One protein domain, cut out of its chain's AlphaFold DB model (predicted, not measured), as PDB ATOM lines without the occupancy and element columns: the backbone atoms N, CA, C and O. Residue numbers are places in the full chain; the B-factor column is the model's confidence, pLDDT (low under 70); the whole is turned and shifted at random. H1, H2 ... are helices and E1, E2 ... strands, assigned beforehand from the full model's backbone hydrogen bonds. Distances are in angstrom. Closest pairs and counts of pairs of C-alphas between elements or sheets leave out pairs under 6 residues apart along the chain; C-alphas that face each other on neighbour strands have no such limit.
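Overview. This is residues 121 to 295 of the 295 residues of an uncharacterized protein of Folsomia candida (UniProt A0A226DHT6). A long rod of helices is built along one very long helix, H3, with H2 folded against its first part, H4 folded back at its other end and H5 crossing it. H6 packs on H2, H1 runs near H3 and H4, and a small strand hairpin, E1 and E2, lies toward the H4 end. The printed part has 175 residues with two antiparallel named strands, then six named helices; the class is mostly helix. It is only just extended, close to loose, with a radius of gyration of the C-alphas of 23.7 A and spans of 78 by 30 by 29 A.

Arrangement. E1, residues 121 to 123, and E2, residues 129 to 131, form an antiparallel hairpin, with N 122 and O 130 within hydrogen-bond range at 2.9 A. H1, residues 137 to 161, and H2, residues 164 to 186, meet only through their link. H3, residues 196 to 238, is the hub. H2 and H3, a helical hairpin, touch at a shallow tilt of 28 degrees, opposite ways; their closest C-alphas, Ser 178 and Ser 202, are 4.7 A apart. H3 and H4, residues 242 to 250, a second helical hairpin, touch at a shallow tilt of 26 degrees, the closest C-alphas being His 238 and Asn 244, 5.9 A. H5, residues 259 to 268, touches H3 about perpendicular at 83 degrees, closest at the C-alphas of Ala 221 and Leu 264, 7.3 A. H6, residues 273 to 293, touches H2 at a steep tilt of 51 degrees, closest at the C-alphas of Thr 176 and Val 283, 5.4 A. Every O i to N i+4 pair is within hydrogen-bond range in H1, H3, H4, H5 and H6, and 18 of 19 in H2.

Along the chain. E1 begins at C-alpha 121 (144.889, 170.853, 48.938). H1 is 35.1 A long, H2 32.7 A, H3 62.4 A and H6 29.3 A, ending at C-alpha 293 (113.827, 122.093, 32.781).

Size, cuts and confidence. The printed part has no cut and no long link; residues 187 to 192 stand free. Mean pLDDT of the printed part is 73.5, with 48 residues under 70, among them 161 to 173 and 253 to 277.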
ATOM      1  N   PRO A 121     144.337 169.544  48.696       77.44
ATOM      2  CA  PRO A 121     144.889 170.853  48.938       77.44
ATOM      3  C   PRO A 121     143.854 171.931  49.249       77.44
ATOM      4  O   PRO A 121     142.762 171.996  48.670       77.44
ATOM      5  N   ILE A 122     144.231 172.845  50.140       81.44
ATOM      6  CA  ILE A 122     143.424 174.002  50.510       81.44
ATOM      7  C   ILE A 122     144.214 175.268  50.191       81.44
ATOM      8  O   ILE A 122     145.329 175.471  50.668       81.44
ATOM      9  N   GLU A 123     143.604 176.128  49.384       80.69
ATOM     10  CA  GLU A 123     144.102 177.473  49.142       80.69
ATOM     11  C   GLU A 123     143.856 178.319  50.395       80.69
ATOM     12  O   GLU A 123     142.722 178.458  50.867       80.69
ATOM     13  N   GLY A 124     144.938 178.800  51.003       80.38
ATOM     14  CA  GLY A 124     144.889 179.688  52.155       80.38
ATOM     15  C   GLY A 124     144.428 181.092  51.770       80.38
ATOM     16  O   GLY A 124     144.433 181.473  50.603       80.38
ATOM     17  N   LYS A 125     144.086 181.908  52.777       84.75
ATOM     18  CA  LYS A 125     143.629 183.300  52.585       84.75
ATOM     19  C   LYS A 125     144.612 184.179  51.796       84.75
ATOM     20  O   LYS A 125     144.189 185.152  51.189       84.75
ATOM     21  N   ASN A 126     145.896 183.822  51.795       86.56
ATOM     22  CA  ASN A 126     146.962 184.570  51.128       86.56
ATOM     23  C   ASN A 126     147.349 183.971  49.761       86.56
ATOM     24  O   ASN A 126     148.420 184.274  49.251       86.56
ATOM     25  N   GLY A 127     146.559 183.038  49.215       82.19
ATOM     26  CA  GLY A 127     146.945 182.242  48.040       82.19
ATOM     27  C   GLY A 127     148.007 181.175  48.340       82.19
ATOM     28  O   GLY A 127     148.356 180.378  47.471       82.19
ATOM     29  N   GLU A 128     148.509 181.111  49.580       81.06
ATOM     30  CA  GLU A 128     149.385 180.029  50.020       81.06
ATOM     31  C   GLU A 128     148.620 178.711  50.045       81.06
ATOM     32  O   GLU A 128     147.731 178.480  50.867       81.06
ATOM     33  N   MET A 129     149.007 177.824  49.145       75.06
ATOM     34  CA  MET A 129     148.521 176.462  49.087       75.06
ATOM     35  C   MET A 129     149.087 175.654  50.258       75.06
ATOM     36  O   MET A 129     150.301 175.506  50.399       75.06
ATOM     37  N   ARG A 130     148.211 175.116  51.109       78.75
ATOM     38  CA  ARG A 130     148.592 174.239  52.222       78.75
ATOM     39  C   ARG A 130     147.770 172.957  52.164       78.75
ATOM     40  O   ARG A 130     146.574 172.977  51.872       78.75
ATOM     41  N   LEU A 131     148.408 171.827  52.451       78.56
ATOM     42  CA  LEU A 131     147.682 170.575  52.644       78.56
ATOM     43  C   LEU A 131     146.838 170.657  53.914       78.56
ATOM     44  O   LEU A 131     147.190 171.350  54.878       78.56
ATOM     45  N   ARG A 132     145.714 169.942  53.924       72.25
ATOM     46  CA  ARG A 132     144.815 169.913  55.074       72.25
ATOM     47  C   ARG A 132     145.565 169.333  56.280       72.25
ATOM     48  O   ARG A 132     146.063 168.218  56.237       72.25
ATOM     49  N   GLY A 133     145.686 170.126  57.345       72.88
ATOM     50  CA  GLY A 133     146.466 169.764  58.538       72.88
ATOM     51  C   GLY A 133     147.906 170.291  58.571       72.88
ATOM     52  O   GLY A 133     148.638 169.957  59.494       72.88
ATOM     53  N   GLY A 134     148.327 171.121  57.607       80.19
ATOM     54  CA  GLY A 134     149.656 171.750  57.635       80.19
ATOM     55  C   GLY A 134     150.808 170.781  57.349       80.19
ATOM     56  O   GLY A 134     151.939 171.018  57.766       80.19
ATOM     57  N   LEU A 135     150.525 169.679  56.649       81.56
ATOM     58  CA  LEU A 135     151.523 168.679  56.276       81.56
ATOM     59  C   LEU A 135     152.570 169.267  55.318       81.56
ATOM     60  O   LEU A 135     152.233 169.855  54.290       81.56
ATOM     61  N   LEU A 136     153.848 169.051  55.635       86.31
ATOM     62  CA  LEU A 136     154.971 169.358  54.746       86.31
ATOM     63  C   LEU A 136     154.977 168.429  53.520       86.31
ATOM     64  O   LEU A 136     154.530 167.282  53.599       86.31
ATOM     65  N   PHE A 137     155.571 168.885  52.410       85.69
ATOM     66  CA  PHE A 137     155.678 168.119  51.159       85.69
ATOM     67  C   PHE A 137     156.217 166.695  51.377       85.69
ATOM     68  O   PHE A 137     155.592 165.727  50.951       85.69
ATOM     69  N   GLN A 138     157.327 166.543  52.106       88.00
ATOM     70  CA  GLN A 138     157.927 165.228  52.370       88.00
ATOM     71  C   GLN A 138     156.980 164.290  53.134       88.00
ATOM     72  O   GLN A 138     156.863 163.114  52.785       88.00
ATOM     73  N   ASN A 139     156.250 164.815  54.123       87.75
ATOM     74  CA  ASN A 139     155.265 164.040  54.878       87.75
ATOM     75  C   ASN A 139     154.088 163.629  53.988       87.75
ATOM     76  O   ASN A 139     153.631 162.494  54.077       87.75
ATOM     77  N   SER A 140     153.650 164.509  53.086       86.81
ATOM     78  CA  SER A 140     152.581 164.203  52.132       86.81
ATOM     79  C   SER A 140     152.968 163.113  51.134       86.81
ATOM     80  O   SER A 140     152.177 162.211  50.879       86.81
ATOM     81  N   VAL A 141     154.211 163.125  50.640       88.75
ATOM     82  CA  VAL A 141     154.748 162.079  49.761       88.75
ATOM     83  C   VAL A 141     154.862 160.755  50.512       88.75
ATOM     84  O   VAL A 141     154.455 159.716  49.994       88.75
ATOM     85  N   LYS A 142     155.377 160.777  51.748       90.19
ATOM     86  CA  LYS A 142     155.457 159.582  52.600       90.19
ATOM     87  C   LYS A 142     154.068 158.994  52.846       90.19
ATOM     88  O   LYS A 142     153.883 157.790  52.701       90.19
ATOM     89  N   MET A 143     153.097 159.840  53.164       87.12
ATOM     90  CA  MET A 143     151.717 159.437  53.398       87.12
ATOM     91  C   MET A 143     151.054 158.893  52.128       87.12
ATOM     92  O   MET A 143     150.419 157.847  52.186       87.12
ATOM     93  N   PHE A 144     151.276 159.517  50.967       86.00
ATOM     94  CA  PHE A 144     150.816 158.997  49.678       86.00
ATOM     95  C   PHE A 144     151.413 157.617  49.363       86.00
ATOM     96  O   PHE A 144     150.696 156.725  48.921       86.00
ATOM     97  N   ASN A 145     152.703 157.401  49.638       87.75
ATOM     98  CA  ASN A 145     153.337 156.091  49.461       87.75
ATOM     99  C   ASN A 145     152.755 155.028  50.403       87.75
ATOM    100  O   ASN A 145     152.527 153.901  49.973       87.75
ATOM    101  N   ILE A 146     152.474 155.381  51.661       88.25
ATOM    102  CA  ILE A 146     151.799 154.477  52.605       88.25
ATOM    103  C   ILE A 146     150.393 154.145  52.103       88.25
ATOM    104  O   ILE A 146     150.028 152.975  52.074       88.25
ATOM    105  N   LEU A 147     149.636 155.143  51.638       84.75
ATOM    106  CA  LEU A 147     148.310 154.926  51.060       84.75
ATOM    107  C   LEU A 147     148.370 154.032  49.831       84.75
ATOM    108  O   LEU A 147     147.555 153.138  49.704       84.75
ATOM    109  N   LYS A 148     149.360 154.205  48.955       84.25
ATOM    110  CA  LYS A 148     149.596 153.309  47.819       84.25
ATOM    111  C   LYS A 148     149.832 151.864  48.245       84.25
ATOM    112  O   LYS A 148     149.256 150.962  47.641       84.25
ATOM    113  N   ILE A 149     150.648 151.638  49.271       86.38
ATOM    114  CA  ILE A 149     150.875 150.290  49.805       86.38
ATOM    115  C   ILE A 149     149.577 149.740  50.401       86.38
ATOM    116  O   ILE A 149     149.202 148.619  50.076       86.38
ATOM    117  N   MET A 150     148.862 150.534  51.202       84.00
ATOM    118  CA  MET A 150     147.577 150.151  51.792       84.00
ATOM    119  C   MET A 150     146.560 149.789  50.713       84.00
ATOM    120  O   MET A 150     146.018 148.696  50.742       84.00
ATOM    121  N   THR A 151     146.388 150.630  49.695       81.62
ATOM    122  CA  THR A 151     145.512 150.364  48.552       81.62
ATOM    123  C   THR A 151     145.915 149.097  47.792       81.62
ATOM    124  O   THR A 151     145.046 148.362  47.337       81.62
ATOM    125  N   PHE A 152     147.212 148.806  47.642       83.44
ATOM    126  CA  PHE A 152     147.671 147.567  47.007       83.44
ATOM    127  C   PHE A 152     147.356 146.329  47.856       83.44
ATOM    128  O   PHE A 152     146.857 145.336  47.332       83.44
ATOM    129  N   VAL A 153     147.614 146.398  49.164       83.94
ATOM    130  CA  VAL A 153     147.284 145.332  50.121       83.94
ATOM    131  C   VAL A 153     145.778 145.095  50.142       83.94
ATOM    132  O   VAL A 153     145.344 143.959  50.003       83.94
ATOM    133  N   GLU A 154     144.985 146.160  50.224       80.50
ATOM    134  CA  GLU A 154     143.528 146.107  50.167       80.50
ATOM    135  C   GLU A 154     143.040 145.543  48.841       80.50
ATOM    136  O   GLU A 154     142.184 144.673  48.833       80.50
ATOM    137  N   SER A 155     143.608 145.966  47.711       77.06
ATOM    138  CA  SER A 155     143.247 145.417  46.405       77.06
ATOM    139  C   SER A 155     143.562 143.926  46.302       77.06
ATOM    140  O   SER A 155     142.787 143.201  45.684       77.06
ATOM    141  N   ASN A 156     144.675 143.457  46.870       78.56
ATOM    142  CA  ASN A 156     145.001 142.032  46.899       78.56
ATOM    143  C   ASN A 156     144.062 141.273  47.838       78.56
ATOM    144  O   ASN A 156     143.521 140.247  47.445       78.56
ATOM    145  N   MET A 157     143.804 141.816  49.027       76.19
ATOM    146  CA  MET A 157     142.866 141.257  49.994       76.19
ATOM    147  C   MET A 157     141.452 141.187  49.412       76.19
ATOM    148  O   MET A 157     140.794 140.167  49.553       76.19
ATOM    149  N   PHE A 158     140.994 142.213  48.692       72.06
ATOM    150  CA  PHE A 158     139.727 142.169  47.967       72.06
ATOM    151  C   PHE A 158     139.769 141.186  46.821       72.06
ATOM    152  O   PHE A 158     138.797 140.478  46.645       72.06
ATOM    153  N   ARG A 159     140.865 141.084  46.070       69.62
ATOM    154  CA  ARG A 159     140.975 140.071  45.016       69.62
ATOM    155  C   ARG A 159     140.870 138.649  45.581       69.62
ATOM    156  O   ARG A 159     140.305 137.787  44.916       69.62
ATOM    157  N   GLU A 160     141.390 138.416  46.784       70.38
ATOM    158  CA  GLU A 160     141.364 137.116  47.465       70.38
ATOM    159  C   GLU A 160     140.040 136.847  48.207       70.38
ATOM    160  O   GLU A 160     139.504 135.747  48.108       70.38
ATOM    161  N   MET A 161     139.465 137.839  48.898       64.69
ATOM    162  CA  MET A 161     138.181 137.730  49.619       64.69
ATOM    163  C   MET A 161     136.965 137.831  48.700       64.69
ATOM    164  O   MET A 161     135.982 137.112  48.856       64.69
ATOM    165  N   MET A 162     137.005 138.780  47.773       59.25
ATOM    166  CA  MET A 162     136.000 139.037  46.756       59.25
ATOM    167  C   MET A 162     136.636 138.727  45.416       59.25
ATOM    168  O   MET A 162     136.971 139.639  44.661       59.25
ATOM    169  N   MET A 163     136.810 137.440  45.111       49.00
ATOM    170  CA  MET A 163     137.165 137.024  43.758       49.00
ATOM    171  C   MET A 163     136.291 137.851  42.795       49.00
ATOM    172  O   MET A 163     135.067 137.804  42.910       49.00
ATOM    173  N   PRO A 164     136.850 138.688  41.910       43.50
ATOM    174  CA  PRO A 164     136.059 139.537  41.020       43.50
ATOM    175  C   PRO A 164     135.118 138.729  40.106       43.50
ATOM    176  O   PRO A 164     134.194 139.274  39.522       43.50
ATOM    177  N   CYS A 165     135.270 137.405  40.043       40.97
ATOM    178  CA  CYS A 165     134.275 136.506  39.465       40.97
ATOM    179  C   CYS A 165     133.084 136.240  40.401       40.97
ATOM    180  O   CYS A 165     131.965 136.089  39.933       40.97
ATOM    181  N   ALA A 166     133.292 136.211  41.713       45.56
ATOM    182  CA  ALA A 166     132.283 135.900  42.709       45.56
ATOM    183  C   ALA A 166     131.251 137.019  42.891       45.56
ATOM    184  O   ALA A 166     130.099 136.690  43.074       45.56
ATOM    185  N   HIS A 167     131.570 138.316  42.784       55.19
ATOM    186  CA  HIS A 167     130.510 139.341  42.879       55.19
ATOM    187  C   HIS A 167     129.551 139.275  41.686       55.19
ATOM    188  O   HIS A 167     128.349 139.367  41.886       55.19
ATOM    189  N   HIS A 168     130.054 139.035  40.471       56.62
ATOM    190  CA  HIS A 168     129.219 138.861  39.285       56.62
ATOM    191  C   HIS A 168     128.504 137.506  39.318       56.62
ATOM    192  O   HIS A 168     127.336 137.435  38.972       56.62
ATOM    193  N   ILE A 169     129.152 136.433  39.783       58.25
ATOM    194  CA  ILE A 169     128.510 135.124  39.971       58.25
ATOM    195  C   ILE A 169     127.470 135.181  41.085       58.25
ATOM    196  O   ILE A 169     126.409 134.626  40.891       58.25
ATOM    197  N   PHE A 170     127.711 135.851  42.210       64.25
ATOM    198  CA  PHE A 170     126.754 135.996  43.308       64.25
ATOM    199  C   PHE A 170     125.641 136.965  42.935       64.25
ATOM    200  O   PHE A 170     124.488 136.657  43.195       64.25
ATOM    201  N   ALA A 171     125.937 138.090  42.284       67.31
ATOM    202  CA  ALA A 171     124.912 138.995  41.778       67.31
ATOM    203  C   ALA A 171     124.043 138.296  40.733       67.31
ATOM    204  O   ALA A 171     122.826 138.311  40.884       67.31
ATOM    205  N   VAL A 172     124.641 137.603  39.751       64.56
ATOM    206  CA  VAL A 172     123.911 136.756  38.793       64.56
ATOM    207  C   VAL A 172     123.144 135.679  39.540       64.56
ATOM    208  O   VAL A 172     121.955 135.562  39.339       64.56
ATOM    209  N   PHE A 173     123.773 134.915  40.429       68.62
ATOM    210  CA  PHE A 173     123.157 133.778  41.107       68.62
ATOM    211  C   PHE A 173     121.987 134.212  41.982       68.62
ATOM    212  O   PHE A 173     120.883 133.712  41.804       68.62
ATOM    213  N   PHE A 174     122.186 135.167  42.889       72.00
ATOM    214  CA  PHE A 174     121.119 135.677  43.742       72.00
ATOM    215  C   PHE A 174     120.048 136.399  42.924       72.00
ATOM    216  O   PHE A 174     118.872 136.177  43.187       72.00
ATOM    217  N   SER A 175     120.407 137.176  41.895       69.94
ATOM    218  CA  SER A 175     119.406 137.801  41.018       69.94
ATOM    219  C   SER A 175     118.636 136.762  40.212       69.94
ATOM    220  O   SER A 175     117.424 136.872  40.119       69.94
ATOM    221  N   THR A 176     119.290 135.729  39.681       69.88
ATOM    222  CA  THR A 176     118.664 134.616  38.957       69.88
ATOM    223  C   THR A 176     117.747 133.836  39.884       69.88
ATOM    224  O   THR A 176     116.601 133.610  39.525       69.88
ATOM    225  N   VAL A 177     118.188 133.480  41.091       73.06
ATOM    226  CA  VAL A 177     117.356 132.785  42.084       73.06
ATOM    227  C   VAL A 177     116.150 133.649  42.460       73.06
ATOM    228  O   VAL A 177     115.014 133.191  42.360       73.06
ATOM    229  N   SER A 178     116.361 134.918  42.816       75.19
ATOM    230  CA  SER A 178     115.281 135.858  43.135       75.19
ATOM    231  C   SER A 178     114.325 136.070  41.960       75.19
ATOM    232  O   SER A 178     113.115 136.147  42.174       75.19
ATOM    233  N   PHE A 179     114.840 136.128  40.731       72.88
ATOM    234  CA  PHE A 179     114.054 136.301  39.514       72.88
ATOM    235  C   PHE A 179     113.269 135.039  39.154       72.88
ATOM    236  O   PHE A 179     112.106 135.142  38.788       72.88
ATOM    237  N   VAL A 180     113.837 133.846  39.347       74.25
ATOM    238  CA  VAL A 180     113.120 132.570  39.209       74.25
ATOM    239  C   VAL A 180     111.975 132.500  40.214       74.25
ATOM    240  O   VAL A 180     110.856 132.184  39.821       74.25
ATOM    241  N   TYR A 181     112.203 132.848  41.484       75.06
ATOM    242  CA  TYR A 181     111.122 132.909  42.472       75.06
ATOM    243  C   TYR A 181     110.060 133.948  42.100       75.06
ATOM    244  O   TYR A 181     108.870 133.668  42.204       75.06
ATOM    245  N   PHE A 182     110.472 135.117  41.611       78.38
ATOM    246  CA  PHE A 182     109.559 136.161  41.150       78.38
ATOM    247  C   PHE A 182     108.695 135.694  39.966       78.38
ATOM    248  O   PHE A 182     107.475 135.828  40.005       78.38
ATOM    249  N   LEU A 183     109.303 135.093  38.940       79.00
ATOM    250  CA  LEU A 183     108.595 134.558  37.776       79.00
ATOM    251  C   LEU A 183     107.699 133.373  38.139       79.00
ATOM    252  O   LEU A 183     106.583 133.277  37.631       79.00
ATOM    253  N   LYS A 184     108.155 132.492  39.035       77.94
ATOM    254  CA  LYS A 184     107.364 131.362  39.531       77.94
ATOM    255  C   LYS A 184     106.102 131.841  40.245       77.94
ATOM    256  O   LYS A 184     105.034 131.292  40.002       77.94
ATOM    257  N   GLU A 185     106.214 132.880  41.070       82.06
ATOM    258  CA  GLU A 185     105.064 133.469  41.758       82.06
ATOM    259  C   GLU A 185     104.083 134.150  40.798       82.06
ATOM    260  O   GLU A 185     102.878 134.051  41.007       82.06
ATOM    261  N   LEU A 186     104.572 134.784  39.725       83.56
ATOM    262  CA  LEU A 186     103.737 135.426  38.700       83.56
ATOM    263  C   LEU A 186     103.174 134.465  37.643       83.56
ATOM    264  O   LEU A 186     102.379 134.886  36.800       83.56
ATOM    265  N   SER A 187     103.583 133.196  37.651       85.94
ATOM    266  CA  SER A 187     103.113 132.226  36.667       85.94
ATOM    267  C   SER A 187     101.608 131.975  36.834       85.94
ATOM    268  O   SER A 187     101.164 131.663  37.941       85.94
ATOM    269  N   PRO A 188     100.807 132.012  35.749       84.12
ATOM    270  CA  PRO A 188      99.371 131.729  35.814       84.12
ATOM    271  C   PRO A 188      99.059 130.287  36.245       84.12
ATOM    272  O   PRO A 188      97.927 129.991  36.609       84.12
ATOM    273  N   HIS A 189     100.058 129.399  36.223       83.19
ATOM    274  CA  HIS A 189      99.939 128.007  36.657       83.19
ATOM    275  C   HIS A 189     100.244 127.812  38.145       83.19
ATOM    276  O   HIS A 189     100.279 126.673  38.599       83.19
ATOM    277  N   ASN A 190     100.496 128.876  38.912       79.81
ATOM    278  CA  ASN A 190     100.720 128.763  40.348       79.81
ATOM    279  C   ASN A 190      99.381 128.493  41.071       79.81
ATOM    280  O   ASN A 190      98.570 129.413  41.211       79.81
ATOM    281  N   PRO A 191      99.130 127.265  41.569       82.50
ATOM    282  CA  PRO A 191      97.849 126.916  42.182       82.50
ATOM    283  C   PRO A 191      97.631 127.613  43.532       82.50
ATOM    284  O   PRO A 191      96.505 127.686  44.014       82.50
ATOM    285  N   ASN A 192      98.700 128.132  44.144       82.25
ATOM    286  CA  ASN A 192      98.678 128.706  45.487       82.25
ATOM    287  C   ASN A 192      98.457 130.229  45.492       82.25
ATOM    288  O   ASN A 192      98.437 130.837  46.563       82.25
ATOM    289  N   GLY A 193      98.281 130.843  44.316       82.00
ATOM    290  CA  GLY A 193      98.213 132.295  44.169       82.00
ATOM    291  C   GLY A 193      99.563 132.987  44.395       82.00
ATOM    292  O   GLY A 193     100.552 132.364  44.774       82.00
ATOM    293  N   ILE A 194      99.604 134.294  44.135       83.75
ATOM    294  CA  ILE A 194     100.836 135.093  44.186       83.75
ATOM    295  C   ILE A 194     101.207 135.393  45.644       83.75
ATOM    296  O   ILE A 194     100.500 136.127  46.343       83.75
ATOM    297  N   SER A 195     102.359 134.906  46.097       82.19
ATOM    298  CA  SER A 195     102.936 135.268  47.389       82.19
ATOM    299  C   SER A 195     103.586 136.650  47.326       82.19
ATOM    300  O   SER A 195     104.749 136.817  46.947       82.19
ATOM    301  N   VAL A 196     102.839 137.666  47.767       77.88
ATOM    302  CA  VAL A 196     103.317 139.058  47.870       77.88
ATOM    303  C   VAL A 196     104.623 139.152  48.673       77.88
ATOM    304  O   VAL A 196     105.504 139.940  48.338       77.88
ATOM    305  N   PHE A 197     104.787 138.315  49.702       74.56
ATOM    306  CA  PHE A 197     105.991 138.289  50.533       74.56
ATOM    307  C   PHE A 197     107.245 137.877  49.750       74.56
ATOM    308  O   PHE A 197     108.273 138.548  49.842       74.56
ATOM    309  N   VAL A 198     107.160 136.803  48.957       74.88
ATOM    310  CA  VAL A 198     108.287 136.299  48.153       74.88
ATOM    311  C   VAL A 198     108.677 137.322  47.091       74.88
ATOM    312  O   VAL A 198     109.857 137.620  46.926       74.88
ATOM    313  N   VAL A 199     107.683 137.929  46.437       77.31
ATOM    314  CA  VAL A 199     107.897 138.994  45.451       77.31
ATOM    315  C   VAL A 199     108.636 140.185  46.069       77.31
ATOM    316  O   VAL A 199     109.649 140.626  45.525       77.31
ATOM    317  N   ILE A 200     108.178 140.680  47.223       77.88
ATOM    318  CA  ILE A 200     108.824 141.801  47.922       77.88
ATOM    319  C   ILE A 200     110.259 141.440  48.320       77.88
ATOM    320  O   ILE A 200     111.167 142.243  48.106       77.88
ATOM    321  N   LEU A 201     110.483 140.241  48.864       77.44
ATOM    322  CA  LEU A 201     111.813 139.797  49.277       77.44
ATOM    323  C   LEU A 201     112.780 139.732  48.087       77.44
ATOM    324  O   LEU A 201     113.889 140.254  48.181       77.44
ATOM    325  N   SER A 202     112.349 139.169  46.955       76.19
ATOM    326  CA  SER A 202     113.144 139.132  45.724       76.19
ATOM    327  C   SER A 202     113.518 140.531  45.236       76.19
ATOM    328  O   SER A 202     114.677 140.775  44.907       76.19
ATOM    329  N   VAL A 203     112.570 141.475  45.242       78.50
ATOM    330  CA  VAL A 203     112.832 142.870  44.845       78.50
ATOM    331  C   VAL A 203     113.842 143.535  45.785       78.50
ATOM    332  O   VAL A 203     114.757 144.208  45.313       78.50
ATOM    333  N   ILE A 204     113.717 143.327  47.100       79.06
ATOM    334  CA  ILE A 204     114.657 143.873  48.091       79.06
ATOM    335  C   ILE A 204     116.066 143.321  47.861       79.06
ATOM    336  O   ILE A 204     117.020 144.096  47.850       79.06
ATOM    337  N   VAL A 205     116.206 142.010  47.649       75.94
ATOM    338  CA  VAL A 205     117.509 141.368  47.416       75.94
ATOM    339  C   VAL A 205     118.165 141.910  46.145       75.94
ATOM    340  O   VAL A 205     119.321 142.331  46.191       75.94
ATOM    341  N   ILE A 206     117.421 141.992  45.037       75.50
ATOM    342  CA  ILE A 206     117.922 142.545  43.767       75.50
ATOM    343  C   ILE A 206     118.354 144.007  43.944       75.50
ATOM    344  O   ILE A 206     119.446 144.391  43.515       75.50
ATOM    345  N   ALA A 207     117.533 144.827  44.610       77.44
ATOM    346  CA  ALA A 207     117.849 146.230  44.856       77.44
ATOM    347  C   ALA A 207     119.112 146.390  45.715       77.44
ATOM    348  O   ALA A 207     119.972 147.208  45.397       77.44
ATOM    349  N   MET A 208     119.254 145.585  46.770       73.94
ATOM    350  CA  MET A 208     120.415 145.604  47.661       73.94
ATOM    351  C   MET A 208     121.712 145.264  46.928       73.94
ATOM    352  O   MET A 208     122.690 146.002  47.044       73.94
ATOM    353  N   ILE A 209     121.707 144.189  46.138       74.88
ATOM    354  CA  ILE A 209     122.862 143.768  45.337       74.88
ATOM    355  C   ILE A 209     123.251 144.869  44.347       74.88
ATOM    356  O   ILE A 209     124.418 145.252  44.280       74.88
ATOM    357  N   THR A 210     122.266 145.442  43.653       73.12
ATOM    358  CA  THR A 210     122.488 146.529  42.688       73.12
ATOM    359  C   THR A 210     123.107 147.759  43.358       73.12
ATOM    360  O   THR A 210     124.061 148.339  42.845       73.12
ATOM    361  N   ILE A 211     122.599 148.159  44.530       74.56
ATOM    362  CA  ILE A 211     123.130 149.305  45.284       74.56
ATOM    363  C   ILE A 211     124.579 149.054  45.704       74.56
ATOM    364  O   ILE A 211     125.410 149.952  45.577       74.56
ATOM    365  N   MET A 212     124.891 147.852  46.190       71.31
ATOM    366  CA  MET A 212     126.254 147.496  46.588       71.31
ATOM    367  C   MET A 212     127.231 147.537  45.411       71.31
ATOM    368  O   MET A 212     128.340 148.053  45.559       71.31
ATOM    369  N   GLU A 213     126.822 147.036  44.247       70.69
ATOM    370  CA  GLU A 213     127.641 147.046  43.035       70.69
ATOM    371  C   GLU A 213     127.913 148.474  42.551       70.69
ATOM    372  O   GLU A 213     129.069 148.868  42.378       70.69
ATOM    373  N   VAL A 214     126.863 149.291  42.425       73.19
ATOM    374  CA  VAL A 214     126.990 150.707  42.050       73.19
ATOM    375  C   VAL A 214     127.873 151.453  43.049       73.19
ATOM    376  O   VAL A 214     128.731 152.237  42.647       73.19
ATOM    377  N   TYR A 215     127.715 151.185  44.346       71.50
ATOM    378  CA  TYR A 215     128.536 151.796  45.385       71.50
ATOM    379  C   TYR A 215     130.022 151.449  45.228       71.50
ATOM    380  O   TYR A 215     130.864 152.350  45.254       71.50
ATOM    381  N   ALA A 216     130.349 150.172  45.010       71.56
ATOM    382  CA  ALA A 216     131.721 149.730  44.783       71.56
ATOM    383  C   ALA A 216     132.340 150.417  43.552       71.56
ATOM    384  O   ALA A 216     133.457 150.934  43.627       71.56
ATOM    385  N   ILE A 217     131.591 150.502  42.447       72.06
ATOM    386  CA  ILE A 217     132.009 151.180  41.212       72.06
ATOM    387  C   ILE A 217     132.272 152.668  41.452       72.06
ATOM    388  O   ILE A 217     133.355 153.168  41.134       72.06
ATOM    389  N   CYS A 218     131.302 153.384  42.024       72.38
ATOM    390  CA  CYS A 218     131.422 154.815  42.291       72.38
ATOM    391  C   CYS A 218     132.615 155.117  43.198       72.38
ATOM    392  O   CYS A 218     133.350 156.072  42.949       72.38
ATOM    393  N   PHE A 219     132.838 154.286  44.212       69.75
ATOM    394  CA  PHE A 219     133.936 154.480  45.141       69.75
ATOM    395  C   PHE A 219     135.310 154.304  44.482       69.75
ATOM    396  O   PHE A 219     136.182 155.164  44.625       69.75
ATOM    397  N   VAL A 220     135.505 153.218  43.726       70.75
ATOM    398  CA  VAL A 220     136.761 152.976  42.996       70.75
ATOM    399  C   VAL A 220     137.042 154.130  42.029       70.75
ATOM    400  O   VAL A 220     138.180 154.602  41.936       70.75
ATOM    401  N   ALA A 221     136.004 154.639  41.361       71.62
ATOM    402  CA  ALA A 221     136.115 155.800  40.490       71.62
ATOM    403  C   ALA A 221     136.540 157.067  41.253       71.62
ATOM    404  O   ALA A 221     137.452 157.769  40.810       71.62
ATOM    405  N   GLU A 222     135.927 157.355  42.404       73.62
ATOM    406  CA  GLU A 222     136.246 158.527  43.226       73.62
ATOM    407  C   GLU A 222     137.688 158.477  43.753       73.62
ATOM    408  O   GLU A 222     138.419 159.460  43.622       73.62
ATOM    409  N   ALA A 223     138.147 157.319  44.239       70.75
ATOM    410  CA  ALA A 223     139.530 157.121  44.678       70.75
ATOM    411  C   ALA A 223     140.537 157.331  43.530       70.75
ATOM    412  O   ALA A 223     141.549 158.029  43.683       70.75
ATOM    413  N   ALA A 224     140.243 156.791  42.342       72.81
ATOM    414  CA  ALA A 224     141.086 156.960  41.162       72.81
ATOM    415  C   ALA A 224     141.162 158.431  40.717       72.81
ATOM    416  O   ALA A 224     142.253 158.938  40.435       72.81
ATOM    417  N   ILE A 225     140.027 159.136  40.685       77.75
ATOM    418  CA  ILE A 225     139.957 160.565  40.354       77.75
ATOM    419  C   ILE A 225     140.718 161.391  41.397       77.75
ATOM    420  O   ILE A 225     141.545 162.224  41.017       77.75
ATOM    421  N   GLY A 226     140.508 161.121  42.688       77.06
ATOM    422  CA  GLY A 226     141.188 161.796  43.792       77.06
ATOM    423  C   GLY A 226     142.709 161.694  43.683       77.06
ATOM    424  O   GLY A 226     143.405 162.709  43.754       77.06
ATOM    425  N   SER A 227     143.234 160.502  43.384       75.44
ATOM    426  CA  SER A 227     144.679 160.306  43.201       75.44
ATOM    427  C   SER A 227     145.252 161.102  42.017       75.44
ATOM    428  O   SER A 227     146.323 161.702  42.130       75.44
ATOM    429  N   LYS A 228     144.533 161.165  40.885       82.75
ATOM    430  CA  LYS A 228     144.950 161.924  39.693       82.75
ATOM    431  C   LYS A 228     144.943 163.428  39.956       82.75
ATOM    432  O   LYS A 228     145.885 164.118  39.557       82.75
ATOM    433  N   ILE A 229     143.899 163.927  40.619       82.56
ATOM    434  CA  ILE A 229     143.773 165.339  41.002       82.56
ATOM    435  C   ILE A 229     144.933 165.732  41.916       82.56
ATOM    436  O   ILE A 229     145.617 166.715  41.625       82.56
ATOM    437  N   TRP A 230     145.221 164.918  42.937       84.25
ATOM    438  CA  TRP A 230     146.323 165.166  43.861       84.25
ATOM    439  C   TRP A 230     147.672 165.263  43.140       84.25
ATOM    440  O   TRP A 230     148.372 166.264  43.282       84.25
ATOM    441  N   ILE A 231     148.020 164.292  42.284       85.81
ATOM    442  CA  ILE A 231     149.288 164.333  41.532       85.81
ATOM    443  C   ILE A 231     149.371 165.577  40.648       85.81
ATOM    444  O   ILE A 231     150.421 166.219  40.583       85.81
ATOM    445  N   ARG A 232     148.283 165.930  39.952       87.38
ATOM    446  CA  ARG A 232     148.248 167.110  39.080       87.38
ATOM    447  C   ARG A 232     148.490 168.393  39.874       87.38
ATOM    448  O   ARG A 232     149.271 169.233  39.431       87.38
ATOM    449  N   GLN A 233     147.853 168.530  41.034       86.00
ATOM    450  CA  GLN A 233     148.013 169.691  41.908       86.00
ATOM    451  C   GLN A 233     149.432 169.765  42.479       86.00
ATOM    452  O   GLN A 233     150.090 170.792  42.335       86.00
ATOM    453  N   MET A 234     149.962 168.656  43.002       86.25
ATOM    454  CA  MET A 234     151.324 168.611  43.542       86.25
ATOM    455  C   MET A 234     152.387 168.923  42.483       86.25
ATOM    456  O   MET A 234     153.357 169.622  42.778       86.25
ATOM    457  N   LYS A 235     152.196 168.471  41.233       90.06
ATOM    458  CA  LYS A 235     153.057 168.843  40.095       90.06
ATOM    459  C   LYS A 235     153.009 170.334  39.792       90.06
ATOM    460  O   LYS A 235     154.057 170.910  39.521       90.06
ATOM    461  N   GLY A 236     151.833 170.953  39.854       90.00
ATOM    462  CA  GLY A 236     151.699 172.399  39.674       90.00
ATOM    463  C   GLY A 236     152.462 173.197  40.732       90.00
ATOM    464  O   GLY A 236     153.062 174.215  40.414       90.00
ATOM    465  N   TRP A 237     152.484 172.719  41.975       86.00
ATOM    466  CA  TRP A 237     153.035 173.474  43.104       86.00
ATOM    467  C   TRP A 237     154.523 173.270  43.332       86.00
ATOM    468  O   TRP A 237     155.255 174.219  43.592       86.00
ATOM    469  N   HIS A 238     154.972 172.022  43.249       88.75
ATOM    470  CA  HIS A 238     156.346 171.646  43.567       88.75
ATOM    471  C   HIS A 238     157.152 171.265  42.323       88.75
ATOM    472  O   HIS A 238     158.306 170.867  42.441       88.75
ATOM    473  N   GLY A 239     156.573 171.385  41.124       88.12
ATOM    474  CA  GLY A 239     157.238 171.040  39.866       88.12
ATOM    475  C   GLY A 239     158.368 171.989  39.455       88.12
ATOM    476  O   GLY A 239     159.151 171.641  38.568       88.12
ATOM    477  N   THR A 240     158.471 173.165  40.078       91.94
ATOM    478  CA  THR A 240     159.576 174.112  39.864       91.94
ATOM    479  C   THR A 240     160.879 173.600  40.473       91.94
ATOM    480  O   THR A 240     161.937 173.733  39.859       91.94
ATOM    481  N   ASP A 241     160.803 172.944  41.632       94.69
ATOM    482  CA  ASP A 241     161.958 172.331  42.275       94.69
ATOM    483  C   ASP A 241     162.353 171.021  41.572       94.69
ATOM    484  O   ASP A 241     161.550 170.102  41.384       94.69
ATOM    485  N   LYS A 242     163.627 170.921  41.172       94.88
ATOM    486  CA  LYS A 242     164.137 169.791  40.378       94.88
ATOM    487  C   LYS A 242     164.048 168.466  41.139       94.88
ATOM    488  O   LYS A 242     163.816 167.433  40.504       94.88
ATOM    489  N   TYR A 243     164.250 168.480  42.457       94.00
ATOM    490  CA  TYR A 243     164.183 167.282  43.290       94.00
ATOM    491  C   TYR A 243     162.730 166.821  43.452       94.00
ATOM    492  O   TYR A 243     162.400 165.690  43.088       94.00
ATOM    493  N   ASN A 244     161.835 167.715  43.867       92.44
ATOM    494  CA  ASN A 244     160.413 167.430  44.045       92.44
ATOM    495  C   ASN A 244     159.748 166.997  42.738       92.44
ATOM    496  O   ASN A 244     158.952 166.059  42.737       92.44
ATOM    497  N   ARG A 245     160.119 167.604  41.604       93.44
ATOM    498  CA  ARG A 245     159.654 167.173  40.283       93.44
ATOM    499  C   ARG A 245     160.044 165.725  39.992       93.44
ATOM    500  O   ARG A 245     159.195 164.964  39.538       93.44
ATOM    501  N   LYS A 246     161.291 165.320  40.261       92.81
ATOM    502  CA  LYS A 246     161.722 163.921  40.073       92.81
ATOM    503  C   LYS A 246     160.919 162.963  40.954       92.81
ATOM    504  O   LYS A 246     160.462 161.942  40.451       92.81
ATOM    505  N   VAL A 247     160.695 163.323  42.219       91.56
ATOM    506  CA  VAL A 247     159.861 162.540  43.145       91.56
ATOM    507  C   VAL A 247     158.422 162.431  42.623       91.56
ATOM    508  O   VAL A 247     157.872 161.344  42.543       91.56
ATOM    509  N   LEU A 248     157.811 163.526  42.171       89.00
ATOM    510  CA  LEU A 248     156.445 163.514  41.632       89.00
ATOM    511  C   LEU A 248     156.312 162.786  40.288       89.00
ATOM    512  O   LEU A 248     155.218 162.347  39.942       89.00
ATOM    513  N   HIS A 249     157.390 162.675  39.513       87.12
ATOM    514  CA  HIS A 249     157.408 161.871  38.290       87.12
ATOM    515  C   HIS A 249     157.552 160.373  38.565       87.12
ATOM    516  O   HIS A 249     157.038 159.585  37.776       87.12
ATOM    517  N   SER A 250     158.212 159.974  39.659       87.25
ATOM    518  CA  SER A 250     158.256 158.565  40.071       87.25
ATOM    519  C   SER A 250     156.958 158.112  40.746       87.25
ATOM    520  O   SER A 250     156.638 156.922  40.747       87.25
ATOM    521  N   LEU A 251     156.176 159.056  41.276       83.75
ATOM    522  CA  LEU A 251     154.824 158.805  41.753       83.75
ATOM    523  C   LEU A 251     153.884 158.572  40.565       83.75
ATOM    524  O   LEU A 251     153.404 159.494  39.906       83.75
ATOM    525  N   LEU A 252     153.609 157.299  40.301       73.88
ATOM    526  CA  LEU A 252     152.486 156.906  39.460       73.88
ATOM    527  C   LEU A 252     151.172 157.238  40.185       73.88
ATOM    528  O   LEU A 252     151.117 157.093  41.412       73.88
ATOM    529  N   PRO A 253     150.113 157.641  39.456       66.50
ATOM    530  CA  PRO A 253     148.767 157.668  40.010       66.50
ATOM    531  C   PRO A 253     148.498 156.370  40.752       66.50
ATOM    532  O   PRO A 253     148.836 155.294  40.258       66.50
ATOM    533  N   ASN A 254     147.832 156.470  41.902       57.31
ATOM    534  CA  ASN A 254     147.111 155.342  42.485       57.31
ATOM    535  C   ASN A 254     145.895 155.022  41.596       57.31
ATOM    536  O   ASN A 254     144.758 154.927  42.043       57.31
ATOM    537  N   SER A 255     146.115 154.874  40.290       53.53
ATOM    538  CA  SER A 255     145.280 154.025  39.476       53.53
ATOM    539  C   SER A 255     145.643 152.627  39.924       53.53
ATOM    540  O   SER A 255     146.645 152.064  39.477       53.53
ATOM    541  N   ILE A 256     144.867 152.094  40.862       51.16
ATOM    542  CA  ILE A 256     144.798 150.653  40.992       51.16
ATOM    543  C   ILE A 256     144.434 150.185  39.583       51.16
ATOM    544  O   ILE A 256     143.343 150.479  39.098       51.16
ATOM    545  N   ASN A 257     145.386 149.579  38.873       46.59
ATOM    546  CA  ASN A 257     145.144 148.985  37.564       46.59
ATOM    547  C   ASN A 257     144.412 147.661  37.808       46.59
ATOM    548  O   ASN A 257     144.902 146.584  37.495       46.59
ATOM    549  N   ILE A 258     143.293 147.743  38.523       49.56
ATOM    550  CA  ILE A 258     142.324 146.671  38.587       49.56
ATOM    551  C   ILE A 258     141.703 146.716  37.201       49.56
ATOM    552  O   ILE A 258     141.371 147.801  36.724       49.56
ATOM    553  N   GLU A 259     141.492 145.573  36.565       47.66
ATOM    554  CA  GLU A 259     140.630 145.464  35.379       47.66
ATOM    555  C   GLU A 259     139.299 146.224  35.543       47.66
ATOM    556  O   GLU A 259     138.691 146.623  34.558       47.66
ATOM    557  N   PHE A 260     138.902 146.507  36.788       47.09
ATOM    558  CA  PHE A 260     137.827 147.403  37.199       47.09
ATOM    559  C   PHE A 260     137.926 148.856  36.702       47.09
ATOM    560  O   PHE A 260     136.906 149.486  36.474       47.09
ATOM    561  N   VAL A 261     139.122 149.442  36.560       48.62
ATOM    562  CA  VAL A 261     139.281 150.804  36.010       48.62
ATOM    563  C   VAL A 261     139.165 150.776  34.489       48.62
ATOM    564  O   VAL A 261     138.567 151.677  33.912       48.62
ATOM    565  N   THR A 262     139.664 149.719  33.847       52.94
ATOM    566  CA  THR A 262     139.435 149.448  32.422       52.94
ATOM    567  C   THR A 262     137.952 149.173  32.152       52.94
ATOM    568  O   THR A 262     137.418 149.649  31.154       52.94
ATOM    569  N   SER A 263     137.258 148.492  33.072       48.25
ATOM    570  CA  SER A 263     135.804 148.314  33.024       48.25
ATOM    571  C   SER A 263     135.032 149.577  33.416       48.25
ATOM    572  O   SER A 263     133.920 149.762  32.952       48.25
ATOM    573  N   LEU A 264     135.604 150.491  34.209       48.03
ATOM    574  CA  LEU A 264     135.039 151.817  34.508       48.03
ATOM    575  C   LEU A 264     135.191 152.791  33.342       48.03
ATOM    576  O   LEU A 264     134.304 153.604  33.108       48.03
ATOM    577  N   ASP A 265     136.306 152.728  32.616       48.50
ATOM    578  CA  ASP A 265     136.503 153.475  31.374       48.50
ATOM    579  C   ASP A 265     135.608 152.897  30.270       48.50
ATOM    580  O   ASP A 265     135.034 153.658  29.494       48.50
ATOM    581  N   SER A 266     135.370 151.577  30.282       49.22
ATOM    582  CA  SER A 266     134.292 150.980  29.495       49.22
ATOM    583  C   SER A 266     132.912 151.395  30.001       49.22
ATOM    584  O   SER A 266     132.045 151.551  29.176       49.22
ATOM    585  N   LEU A 267     132.693 151.670  31.290       42.91
ATOM    586  CA  LEU A 267     131.418 152.148  31.858       42.91
ATOM    587  C   LEU A 267     131.118 153.613  31.496       42.91
ATOM    588  O   LEU A 267     129.987 153.980  31.170       42.91
ATOM    589  N   ARG A 268     132.151 154.457  31.577       44.94
ATOM    590  CA  ARG A 268     132.117 155.913  31.388       44.94
ATOM    591  C   ARG A 268     132.076 156.310  29.921       44.94
ATOM    592  O   ARG A 268     131.374 157.260  29.591       44.94
ATOM    593  N   ASN A 269     132.771 155.587  29.045       51.94
ATOM    594  CA  ASN A 269     132.652 155.765  27.594       51.94
ATOM    595  C   ASN A 269     131.386 155.079  27.038       51.94
ATOM    596  O   ASN A 269     131.295 154.793  25.847       51.94
ATOM    597  N   GLY A 270     130.406 154.876  27.930       39.50
ATOM    598  CA  GLY A 270     129.259 154.008  27.778       39.50
ATOM    599  C   GLY A 270     129.712 152.582  27.985       39.50
ATOM    600  O   GLY A 270     130.425 152.079  27.116       39.50
ATOM    601  N   ILE A 271     129.258 151.935  29.081       42.00
ATOM    602  CA  ILE A 271     129.160 150.465  29.125       42.00
ATOM    603  C   ILE A 271     128.736 150.117  27.719       42.00
ATOM    604  O   ILE A 271     127.693 150.626  27.296       42.00
ATOM    605  N   GLU A 272     129.544 149.361  26.968       48.00
ATOM    606  CA  GLU A 272     129.035 148.718  25.767       48.00
ATOM    607  C   GLU A 272     127.712 148.141  26.241       48.00
ATOM    608  O   GLU A 272     127.764 147.248  27.074       48.00
ATOM    609  N   MET A 273     126.552 148.702  25.871       51.59
ATOM    610  CA  MET A 273     125.264 148.340  26.482       51.59
ATOM    611  C   MET A 273     125.144 146.811  26.541       51.59
ATOM    612  O   MET A 273     124.646 146.249  27.502       51.59
ATOM    613  N   LYS A 274     125.773 146.160  25.560       54.09
ATOM    614  CA  LYS A 274     126.317 144.806  25.546       54.09
ATOM    615  C   LYS A 274     126.741 144.165  26.877       54.09
ATOM    616  O   LYS A 274     126.286 143.061  27.072       54.09
ATOM    617  N   TYR A 275     127.572 144.708  27.771       56.78
ATOM    618  CA  TYR A 275     127.965 144.039  29.024       56.78
ATOM    619  C   TYR A 275     126.784 143.927  29.991       56.78
ATOM    620  O   TYR A 275     126.461 142.828  30.433       56.78
ATOM    621  N   PHE A 276     126.085 145.038  30.246       60.22
ATOM    622  CA  PHE A 276     124.869 145.033  31.064       60.22
ATOM    623  C   PHE A 276     123.761 144.191  30.415       60.22
ATOM    624  O   PHE A 276     123.141 143.369  31.079       60.22
ATOM    625  N   LEU A 277     123.563 144.320  29.102       65.12
ATOM    626  CA  LEU A 277     122.647 143.479  28.336       65.12
ATOM    627  C   LEU A 277     123.073 142.014  28.386       65.12
ATOM    628  O   LEU A 277     122.223 141.173  28.580       65.12
ATOM    629  N   THR A 278     124.360 141.688  28.301       71.50
ATOM    630  CA  THR A 278     124.858 140.306  28.412       71.50
ATOM    631  C   THR A 278     124.622 139.765  29.815       71.50
ATOM    632  O   THR A 278     124.274 138.597  29.951       71.50
ATOM    633  N   TYR A 279     124.763 140.586  30.860       67.62
ATOM    634  CA  TYR A 279     124.377 140.223  32.223       67.62
ATOM    635  C   TYR A 279     122.875 139.931  32.310       67.62
ATOM    636  O   TYR A 279     122.498 138.833  32.713       67.62
ATOM    637  N   VAL A 280     122.024 140.862  31.868       69.81
ATOM    638  CA  VAL A 280     120.559 140.708  31.885       69.81
ATOM    639  C   VAL A 280     120.123 139.503  31.053       69.81
ATOM    640  O   VAL A 280     119.313 138.707  31.519       69.81
ATOM    641  N   THR A 281     120.688 139.326  29.860       76.88
ATOM    642  CA  THR A 281     120.441 138.190  28.967       76.88
ATOM    643  C   THR A 281     120.876 136.890  29.622       76.88
ATOM    644  O   THR A 281     120.070 135.979  29.697       76.88
ATOM    645  N   ARG A 282     122.074 136.799  30.218       74.75
ATOM    646  CA  ARG A 282     122.503 135.582  30.934       74.75
ATOM    647  C   ARG A 282     121.594 135.245  32.110       74.75
ATOM    648  O   ARG A 282     121.238 134.082  32.273       74.75
ATOM    649  N   VAL A 283     121.227 136.235  32.924       70.69
ATOM    650  CA  VAL A 283     120.308 136.048  34.060       70.69
ATOM    651  C   VAL A 283     118.948 135.559  33.562       70.69
ATOM    652  O   VAL A 283     118.415 134.599  34.117       70.69
ATOM    653  N   SER A 284     118.423 136.177  32.500       72.81
ATOM    654  CA  SER A 284     117.124 135.843  31.904       72.81
ATOM    655  C   SER A 284     117.134 134.465  31.248       72.81
ATOM    656  O   SER A 284     116.284 133.645  31.570       72.81
ATOM    657  N   ASP A 285     118.122 134.167  30.403       78.06
ATOM    658  CA  ASP A 285     118.263 132.887  29.702       78.06
ATOM    659  C   ASP A 285     118.442 131.735  30.691       78.06
ATOM    660  O   ASP A 285     117.805 130.690  30.554       78.06
ATOM    661  N   THR A 286     119.257 131.928  31.734       74.06
ATOM    662  CA  THR A 286     119.447 130.922  32.790       74.06
ATOM    663  C   THR A 286     118.153 130.707  33.571       74.06
ATOM    664  O   THR A 286     117.771 129.564  33.811       74.06
ATOM    665  N   ALA A 287     117.441 131.781  33.930       69.88
ATOM    666  CA  ALA A 287     116.158 131.681  34.623       69.88
ATOM    667  C   ALA A 287     115.091 130.968  33.774       69.88
ATOM    668  O   ALA A 287     114.402 130.084  34.280       69.88
ATOM    669  N   ILE A 288     114.987 131.305  32.485       75.75
ATOM    670  CA  ILE A 288     114.081 130.651  31.532       75.75
ATOM    671  C   ILE A 288     114.443 129.171  31.395       75.75
ATOM    672  O   ILE A 288     113.564 128.321  31.485       75.75
ATOM    673  N   THR A 289     115.730 128.847  31.249       76.31
ATOM    674  CA  THR A 289     116.200 127.456  31.151       76.31
ATOM    675  C   THR A 289     115.812 126.656  32.395       76.31
ATOM    676  O   THR A 289     115.263 125.565  32.268       76.31
ATOM    677  N   PHE A 290     116.007 127.212  33.595       69.31
ATOM    678  CA  PHE A 290     115.571 126.574  34.842       69.31
ATOM    679  C   PHE A 290     114.054 126.367  34.901       69.31
ATOM    680  O   PHE A 290     113.607 125.303  35.326       69.31
ATOM    681  N   LEU A 291     113.265 127.348  34.453       70.62
ATOM    682  CA  LEU A 291     111.805 127.228  34.391       70.62
ATOM    683  C   LEU A 291     111.350 126.150  33.397       70.62
ATOM    684  O   LEU A 291     110.364 125.473  33.663       70.62
ATOM    685  N   MET A 292     112.054 125.968  32.275       74.19
ATOM    686  CA  MET A 292     111.708 124.958  31.268       74.19
ATOM    687  C   MET A 292     112.186 123.544  31.626       74.19
ATOM    688  O   MET A 292     111.558 122.578  31.204       74.19
ATOM    689  N   MET A 293     113.281 123.401  32.381       73.50
ATOM    690  CA  MET A 293     113.827 122.093  32.781       73.50
ATOM    691  C   MET A 293     113.200 121.519  34.062       73.50
ATOM    692  O   MET A 293     113.390 120.337  34.335       73.50
ATOM    693  N   GLY A 294     112.505 122.336  34.858       58.00
ATOM    694  CA  GLY A 294     112.027 121.963  36.197       58.00
ATOM    695  C   GLY A 294     110.607 122.421  36.534       58.00
ATOM    696  O   GLY A 294     110.334 122.714  37.699       58.00
ATOM    697  N   GLY A 295     109.735 122.519  35.528       48.19
ATOM    698  CA  GLY A 295     108.280 122.536  35.719       48.19
ATOM    699  C   GLY A 295     107.733 121.128  35.886       48.19
ATOM    700  O   GLY A 295     108.142 120.260  35.085       48.19
TER     701      GLY A 295